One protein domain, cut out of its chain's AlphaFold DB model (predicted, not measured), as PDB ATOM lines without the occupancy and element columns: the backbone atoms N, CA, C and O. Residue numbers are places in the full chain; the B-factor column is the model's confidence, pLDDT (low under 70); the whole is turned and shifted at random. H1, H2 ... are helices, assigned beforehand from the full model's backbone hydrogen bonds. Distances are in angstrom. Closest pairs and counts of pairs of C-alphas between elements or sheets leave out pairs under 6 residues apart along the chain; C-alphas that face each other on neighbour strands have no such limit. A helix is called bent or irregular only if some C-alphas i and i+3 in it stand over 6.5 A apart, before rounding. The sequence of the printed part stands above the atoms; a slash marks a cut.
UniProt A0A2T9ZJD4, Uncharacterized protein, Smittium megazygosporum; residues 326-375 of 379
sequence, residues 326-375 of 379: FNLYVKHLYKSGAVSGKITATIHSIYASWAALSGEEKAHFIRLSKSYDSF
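What this domain is: This is residues 326 to 375 of the 379 residues of an uncharacterized protein of Smittium megazygosporum (UniProt A0A2T9ZJD4). Two helices, H3 and H2, make a wide V joined at its point by a tight link, and the shorter helix H1 sits between the two arms. The end of H3 with the last residue, residues 370 to 375, sticks out free. The printed part has 50 residues with three named helices, in the order H1, H2, H3, and no named strand; the class is all helix. It is only just compact, close to loose, with a radius of gyration of the C-alphas of 11.5 A and spans of 33 by 24 by 16 A.

Where its parts are: H3, the longest helix, is residues 359 to 374, 23.6 A from first to last C-alpha, from (27.058, -26.918, 17.286) to (44.885, -18.892, 4.087). H2 is residues 343 to 356, 18.9 A long; it is irregular, with C-alphas 345 and 348 7.5 A apart. H1 is residues 326 to 335, 14.1 A long, beginning at C-alpha 326 at (28.924, -14.892, 12.522).

How they stand to each other: H3 touches H1 with residues 365 to 369 alone; the closest C-alphas, of Leu 328 and Phe 365, are 6.4 A apart, and the lines are about perpendicular at 82 degrees. H2 only just touches H1, with 3 pairs of C-alphas within 8 A and with its residues 350 to 354 alone; the closest, of Val 330 and Ile 350, are 7.0 A apart. H1 and H2 run opposite ways at a steep tilt of 67 degrees, only just short of about perpendicular; the line of H2 is a rough one. H2 and H3 are only just apart, their closest C-alphas 8.1 A from each other. In H1 every O i to N i+4 pair is within hydrogen-bond range; in H2 8 of 10 are, and in H3 10 of 12.

The domain as a whole: The two C-alphas farthest apart, of Ala 345 and Ser 374, are 33.1 A apart. The printed part has no cut. H1 to H2 is a short link of 7 residues, H2 to H3 a tight one of 2. Mean pLDDT of the printed part is 94.3; residues 374 to 375 are under 70.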
ATOM      1  N   PHE A 326      30.183 -15.639  12.553       97.62
ATOM      2  CA  PHE A 326      28.924 -14.892  12.522       97.62
ATOM      3  C   PHE A 326      28.790 -13.995  11.279       97.62
ATOM      4  O   PHE A 326      27.748 -13.994  10.636       97.62
ATOM      5  N   ASN A 327      29.841 -13.274  10.875       96.81
ATOM      6  CA  ASN A 327      29.797 -12.445   9.662       96.81
ATOM      7  C   ASN A 327      29.642 -13.288   8.384       96.81
ATOM      8  O   ASN A 327      29.006 -12.842   7.426       96.81
ATOM      9  N   LEU A 328      30.205 -14.501   8.356       96.81
ATOM     10  CA  LEU A 328      29.996 -15.456   7.265       96.81
ATOM     11  C   LEU A 328      28.561 -15.999   7.250       96.81
ATOM     12  O   LEU A 328      27.972 -16.091   6.174       96.81
ATOM     13  N   TYR A 329      27.975 -16.268   8.416       97.88
ATOM     14  CA  TYR A 329      26.568 -16.646   8.545       97.88
ATOM     15  C   TYR A 329      25.606 -15.531   8.107       97.88
ATOM     16  O   TYR A 329      24.724 -15.767   7.285       97.88
ATOM     17  N   VAL A 330      25.826 -14.289   8.552       97.56
ATOM     18  CA  VAL A 330      25.074 -13.109   8.083       97.56
ATOM     19  C   VAL A 330      25.152 -13.014   6.553       97.56
ATOM     20  O   VAL A 330      24.132 -12.891   5.878       97.56
ATOM     21  N   LYS A 331      26.359 -13.135   5.979       96.50
ATOM     22  CA  LYS A 331      26.572 -13.135   4.522       96.50
ATOM     23  C   LYS A 331      25.838 -14.287   3.824       96.50
ATOM     24  O   LYS A 331      25.357 -14.090   2.710       96.50
ATOM     25  N   HIS A 332      25.746 -15.458   4.453       97.38
ATOM     26  CA  HIS A 332      24.989 -16.601   3.946       97.38
ATOM     27  C   HIS A 332      23.481 -16.308   3.899       97.38
ATOM     28  O   HIS A 332      22.898 -16.440   2.827       97.38
ATOM     29  N   LEU A 333      22.878 -15.816   4.989       97.50
ATOM     30  CA  LEU A 333      21.440 -15.492   5.050       97.50
ATOM     31  C   LEU A 333      21.001 -14.450   4.009       97.50
ATOM     32  O   LEU A 333      19.943 -14.587   3.398       97.50
ATOM     33  N   TYR A 334      21.819 -13.420   3.777       96.94
ATOM     34  CA  TYR A 334      21.547 -12.434   2.724       96.94
ATOM     35  C   TYR A 334      21.754 -13.005   1.313       96.94
ATOM     36  O   TYR A 334      21.074 -12.580   0.382       96.94
ATOM     37  N   LYS A 335      22.673 -13.966   1.128       96.38
ATOM     38  CA  LYS A 335      22.897 -14.628  -0.169       96.38
ATOM     39  C   LYS A 335      21.782 -15.627  -0.505       96.38
ATOM     40  O   LYS A 335      21.450 -15.761  -1.677       96.38
ATOM     41  N   SER A 336      21.217 -16.312   0.489       96.56
ATOM     42  CA  SER A 336      20.094 -17.244   0.307       96.56
ATOM     43  C   SER A 336      18.726 -16.558   0.224       96.56
ATOM     44  O   SER A 336      17.737 -17.224  -0.053       96.56
ATOM     45  N   GLY A 337      18.648 -15.247   0.482       95.62
ATOM     46  CA  GLY A 337      17.385 -14.507   0.534       95.62
ATOM     47  C   GLY A 337      16.570 -14.727   1.815       95.62
ATOM     48  O   GLY A 337      15.500 -14.142   1.948       95.62
ATOM     49  N   ALA A 338      17.082 -15.502   2.780       95.56
ATOM     50  CA  ALA A 338      16.425 -15.755   4.066       95.56
ATOM     51  C   ALA A 338      16.257 -14.482   4.921       95.56
ATOM     52  O   ALA A 338      15.395 -14.426   5.794       95.56
ATOM     53  N   VAL A 339      17.074 -13.451   4.672       95.50
ATOM     54  CA  VAL A 339      16.922 -12.113   5.257       95.50
ATOM     55  C   VAL A 339      17.088 -11.054   4.169       95.50
ATOM     56  O   VAL A 339      18.004 -11.124   3.349       95.50
ATOM     57  N   SER A 340      16.230 -10.033   4.191       94.94
ATOM     58  CA  SER A 340      16.275  -8.879   3.287       94.94
ATOM     59  C   SER A 340      16.204  -7.551   4.061       94.94
ATOM     60  O   SER A 340      16.039  -7.523   5.279       94.94
ATOM     61  N   GLY A 341      16.385  -6.423   3.368       93.81
ATOM     62  CA  GLY A 341      16.299  -5.088   3.972       93.81
ATOM     63  C   GLY A 341      17.563  -4.620   4.714       93.81
ATOM     64  O   GLY A 341      18.669  -5.126   4.516       93.81
ATOM     65  N   LYS A 342      17.414  -3.576   5.543       93.31
ATOM     66  CA  LYS A 342      18.531  -2.919   6.247       93.31
ATOM     67  C   LYS A 342      18.992  -3.757   7.439       93.31
ATOM     68  O   LYS A 342      18.201  -4.008   8.342       93.31
ATOM     69  N   ILE A 343      20.293  -4.055   7.506       92.69
ATOM     70  CA  ILE A 343      20.902  -4.842   8.595       92.69
ATOM     71  C   ILE A 343      20.563  -4.321   9.999       92.69
ATOM     72  O   ILE A 343      20.371  -5.107  10.912       92.69
ATOM     73  N   THR A 344      20.413  -3.007  10.186       93.06
ATOM     74  CA  THR A 344      20.052  -2.413  11.485       93.06
ATOM     75  C   THR A 344      18.659  -2.804  11.980       93.06
ATOM     76  O   THR A 344      18.433  -2.775  13.182       93.06
ATOM     77  N   ALA A 345      17.733  -3.158  11.083       93.25
ATOM     78  CA  ALA A 345      16.394  -3.626  11.443       93.25
ATOM     79  C   ALA A 345      16.358  -5.143  11.702       93.25
ATOM     80  O   ALA A 345      15.562  -5.610  12.508       93.25
ATOM     81  N   THR A 346      17.229  -5.912  11.042       95.88
ATOM     82  CA  THR A 346      17.231  -7.386  11.083       95.88
ATOM     83  C   THR A 346      18.304  -7.986  11.994       95.88
ATOM     84  O   THR A 346      18.306  -9.189  12.230       95.88
ATOM     85  N   ILE A 347      19.219  -7.184  12.552       97.00
ATOM     86  CA  ILE A 347      20.355  -7.708  13.326       97.00
ATOM     87  C   ILE A 347      19.926  -8.528  14.553       97.00
ATOM     88  O   ILE A 347      20.559  -9.539  14.850       97.00
ATOM     89  N   HIS A 348      18.834  -8.154  15.229       97.12
ATOM     90  CA  HIS A 348      18.330  -8.889  16.395       97.12
ATOM     91  C   HIS A 348      17.795 -10.281  16.030       97.12
ATOM     92  O   HIS A 348      18.117 -11.246  16.722       97.12
ATOM     93  N   SER A 349      17.050 -10.419  14.925       96.62
ATOM     94  CA  SER A 349      16.579 -11.734  14.468       96.62
ATOM     95  C   SER A 349      17.727 -12.599  13.946       96.62
ATOM     96  O   SER A 349      17.751 -13.796  14.221       96.62
ATOM     97  N   ILE A 350      18.735 -12.005  13.293       97.94
ATOM     98  CA  ILE A 350      19.952 -12.730  12.892       97.94
ATOM     99  C   ILE A 350      20.733 -13.235  14.119       97.94
ATOM    100  O   ILE A 350      21.221 -14.363  14.100       97.94
ATOM    101  N   TYR A 351      20.831 -12.451  15.200       98.06
ATOM    102  CA  TYR A 351      21.452 -12.907  16.451       98.06
ATOM    103  C   TYR A 351      20.674 -14.047  17.115       98.06
ATOM    104  O   TYR A 351      21.294 -15.029  17.518       98.06
ATOM    105  N   ALA A 352      19.344 -13.952  17.196       97.62
ATOM    106  CA  ALA A 352      18.506 -15.025  17.737       97.62
ATOM    107  C   ALA A 352      18.634 -16.316  16.906       97.62
ATOM    108  O   ALA A 352      18.840 -17.395  17.458       97.62
ATOM    109  N   SER A 353      18.609 -16.194  15.576       97.81
ATOM    110  CA  SER A 353      18.782 -17.319  14.653       97.81
ATOM    111  C   SER A 353      20.177 -17.951  14.765       97.81
ATOM    112  O   SER A 353      20.286 -19.168  14.884       97.81
ATOM    113  N   TRP A 354      21.243 -17.145  14.860       98.19
ATOM    114  CA  TRP A 354      22.602 -17.638  15.130       98.19
ATOM    115  C   TRP A 354      22.725 -18.328  16.494       98.19
ATOM    116  O   TRP A 354      23.419 -19.338  16.612       98.19
ATOM    117  N   ALA A 355      22.068 -17.805  17.534       98.12
ATOM    118  CA  ALA A 355      22.052 -18.436  18.849       98.12
ATOM    119  C   ALA A 355      21.401 -19.827  18.786       98.12
ATOM    120  O   ALA A 355      21.983 -20.772  19.318       98.12
ATOM    121  N   ALA A 356      20.285 -19.955  18.060       98.00
ATOM    122  CA  ALA A 356      19.531 -21.194  17.879       98.00
ATOM    123  C   ALA A 356      20.224 -22.270  17.015       98.00
ATOM    124  O   ALA A 356      19.852 -23.435  17.125       98.00
ATOM    125  N   LEU A 357      21.228 -21.924  16.194       97.88
ATOM    126  CA  LEU A 357      21.977 -22.920  15.409       97.88
ATOM    127  C   LEU A 357      22.615 -23.999  16.295       97.88
ATOM    128  O   LEU A 357      23.174 -23.708  17.358       97.88
ATOM    129  N   SER A 358      22.645 -25.228  15.794       98.25
ATOM    130  CA  SER A 358      23.375 -26.344  16.395       98.25
ATOM    131  C   SER A 358      24.893 -26.105  16.445       98.25
ATOM    132  O   SER A 358      25.455 -25.219  15.785       98.25
ATOM    133  N   GLY A 359      25.593 -26.927  17.234       97.62
ATOM    134  CA  GLY A 359      27.058 -26.918  17.286       97.62
ATOM    135  C   GLY A 359      27.705 -27.234  15.931       97.62
ATOM    136  O   GLY A 359      28.709 -26.616  15.576       97.62
ATOM    137  N   GLU A 360      27.105 -28.130  15.144       97.50
ATOM    138  CA  GLU A 360      27.615 -28.557  13.835       97.50
ATOM    139  C   GLU A 360      27.486 -27.460  12.769       97.50
ATOM    140  O   GLU A 360      28.445 -27.175  12.043       97.50
ATOM    141  N   GLU A 361      26.344 -26.769  12.724       97.31
ATOM    142  CA  GLU A 361      26.132 -25.616  11.842       97.31
ATOM    143  C   GLU A 361      27.107 -24.481  12.178       97.31
ATOM    144  O   GLU A 361      27.772 -23.933  11.295       97.31
ATOM    145  N   LYS A 362      27.288 -24.169  13.470       98.19
ATOM    146  CA  LYS A 362      28.314 -23.212  13.919       98.19
ATOM    147  C   LYS A 362      29.721 -23.674  13.514       98.19
ATOM    148  O   LYS A 362      30.511 -22.860  13.028       98.19
ATOM    149  N   ALA A 363      30.032 -24.967  13.633       97.81
ATOM    150  CA  ALA A 363      31.317 -25.539  13.227       97.81
ATOM    151  C   ALA A 363      31.575 -25.449  11.709       97.81
ATOM    152  O   ALA A 363      32.730 -25.308  11.294       97.81
ATOM    153  N   HIS A 364      30.540 -25.470  10.863       97.50
ATOM    154  CA  HIS A 364      30.671 -25.179   9.430       97.50
ATOM    155  C   HIS A 364      31.189 -23.747   9.194       97.50
ATOM    156  O   HIS A 364      32.224 -23.562   8.548       97.50
ATOM    157  N   PHE A 365      30.556 -22.732   9.794       97.62
ATOM    158  CA  PHE A 365      31.002 -21.338   9.653       97.62
ATOM    159  C   PHE A 365      32.358 -21.060  10.322       97.62
ATOM    160  O   PHE A 365      33.117 -20.220   9.837       97.62
ATOM    161  N   ILE A 366      32.707 -21.783  11.393       96.81
ATOM    162  CA  ILE A 366      34.044 -21.721  12.007       96.81
ATOM    163  C   ILE A 366      35.114 -22.264  11.052       96.81
ATOM    164  O   ILE A 366      36.152 -21.621  10.888       96.81
ATOM    165  N   ARG A 367      34.867 -23.399  10.379       96.06
ATOM    166  CA  ARG A 367      35.785 -23.940   9.359       96.06
ATOM    167  C   ARG A 367      35.978 -22.962   8.195       96.06
ATOM    168  O   ARG A 367      37.118 -22.675   7.845       96.06
ATOM    169  N   LEU A 368      34.891 -22.380   7.679       94.38
ATOM    170  CA  LEU A 368      34.952 -21.355   6.626       94.38
ATOM    171  C   LEU A 368      35.693 -20.075   7.054       94.38
ATOM    172  O   LEU A 368      36.359 -19.446   6.233       94.38
ATOM    173  N   SER A 369      35.582 -19.669   8.324       94.25
ATOM    174  CA  SER A 369      36.310 -18.508   8.860       94.25
ATOM    175  C   SER A 369      37.815 -18.781   8.902       94.25
ATOM    176  O   SER A 369      38.586 -17.966   8.406       94.25
ATOM    177  N   LYS A 370      38.227 -19.972   9.366       92.19
ATOM    178  CA  LYS A 370      39.638 -20.397   9.388       92.19
ATOM    179  C   LYS A 370      40.247 -20.540   7.989       92.19
ATOM    180  O   LYS A 370      41.396 -20.164   7.795       92.19
ATOM    181  N   SER A 371      39.501 -21.032   6.996       89.88
ATOM    182  CA  SER A 371      40.013 -21.091   5.617       89.88
ATOM    183  C   SER A 371      40.145 -19.705   4.971       89.88
ATOM    184  O   SER A 371      40.908 -19.542   4.030       89.88
ATOM    185  N   TYR A 372      39.432 -18.680   5.454       85.75
ATOM    186  CA  TYR A 372      39.587 -17.316   4.932       85.75
ATOM    187  C   TYR A 372      40.970 -16.712   5.231       85.75
ATOM    188  O   TYR A 372      41.425 -15.867   4.459       85.75
ATOM    189  N   ASP A 373      41.646 -17.152   6.297       73.25
ATOM    190  CA  ASP A 373      42.995 -16.686   6.642       73.25
ATOM    191  C   ASP A 373      44.058 -17.157   5.636       73.25
ATOM    192  O   ASP A 373      44.996 -16.417   5.351       73.25
ATOM    193  N   SER A 374      43.897 -18.341   5.030       64.88
ATOM    194  CA  SER A 374      44.885 -18.892   4.087       64.88
ATOM    195  C   SER A 374      44.824 -18.286   2.679       64.88
ATOM    196  O   SER A 374      45.798 -18.382   1.942       64.88
ATOM    197  N   PHE A 375      43.701 -17.668   2.287       60.09
ATOM    198  CA  PHE A 375      43.467 -17.186   0.912       60.09
ATOM    199  C   PHE A 375      43.654 -15.671   0.702       60.09
ATOM    200  O   PHE A 375      43.551 -15.207  -0.429       60.09
TER     201      PHE A 375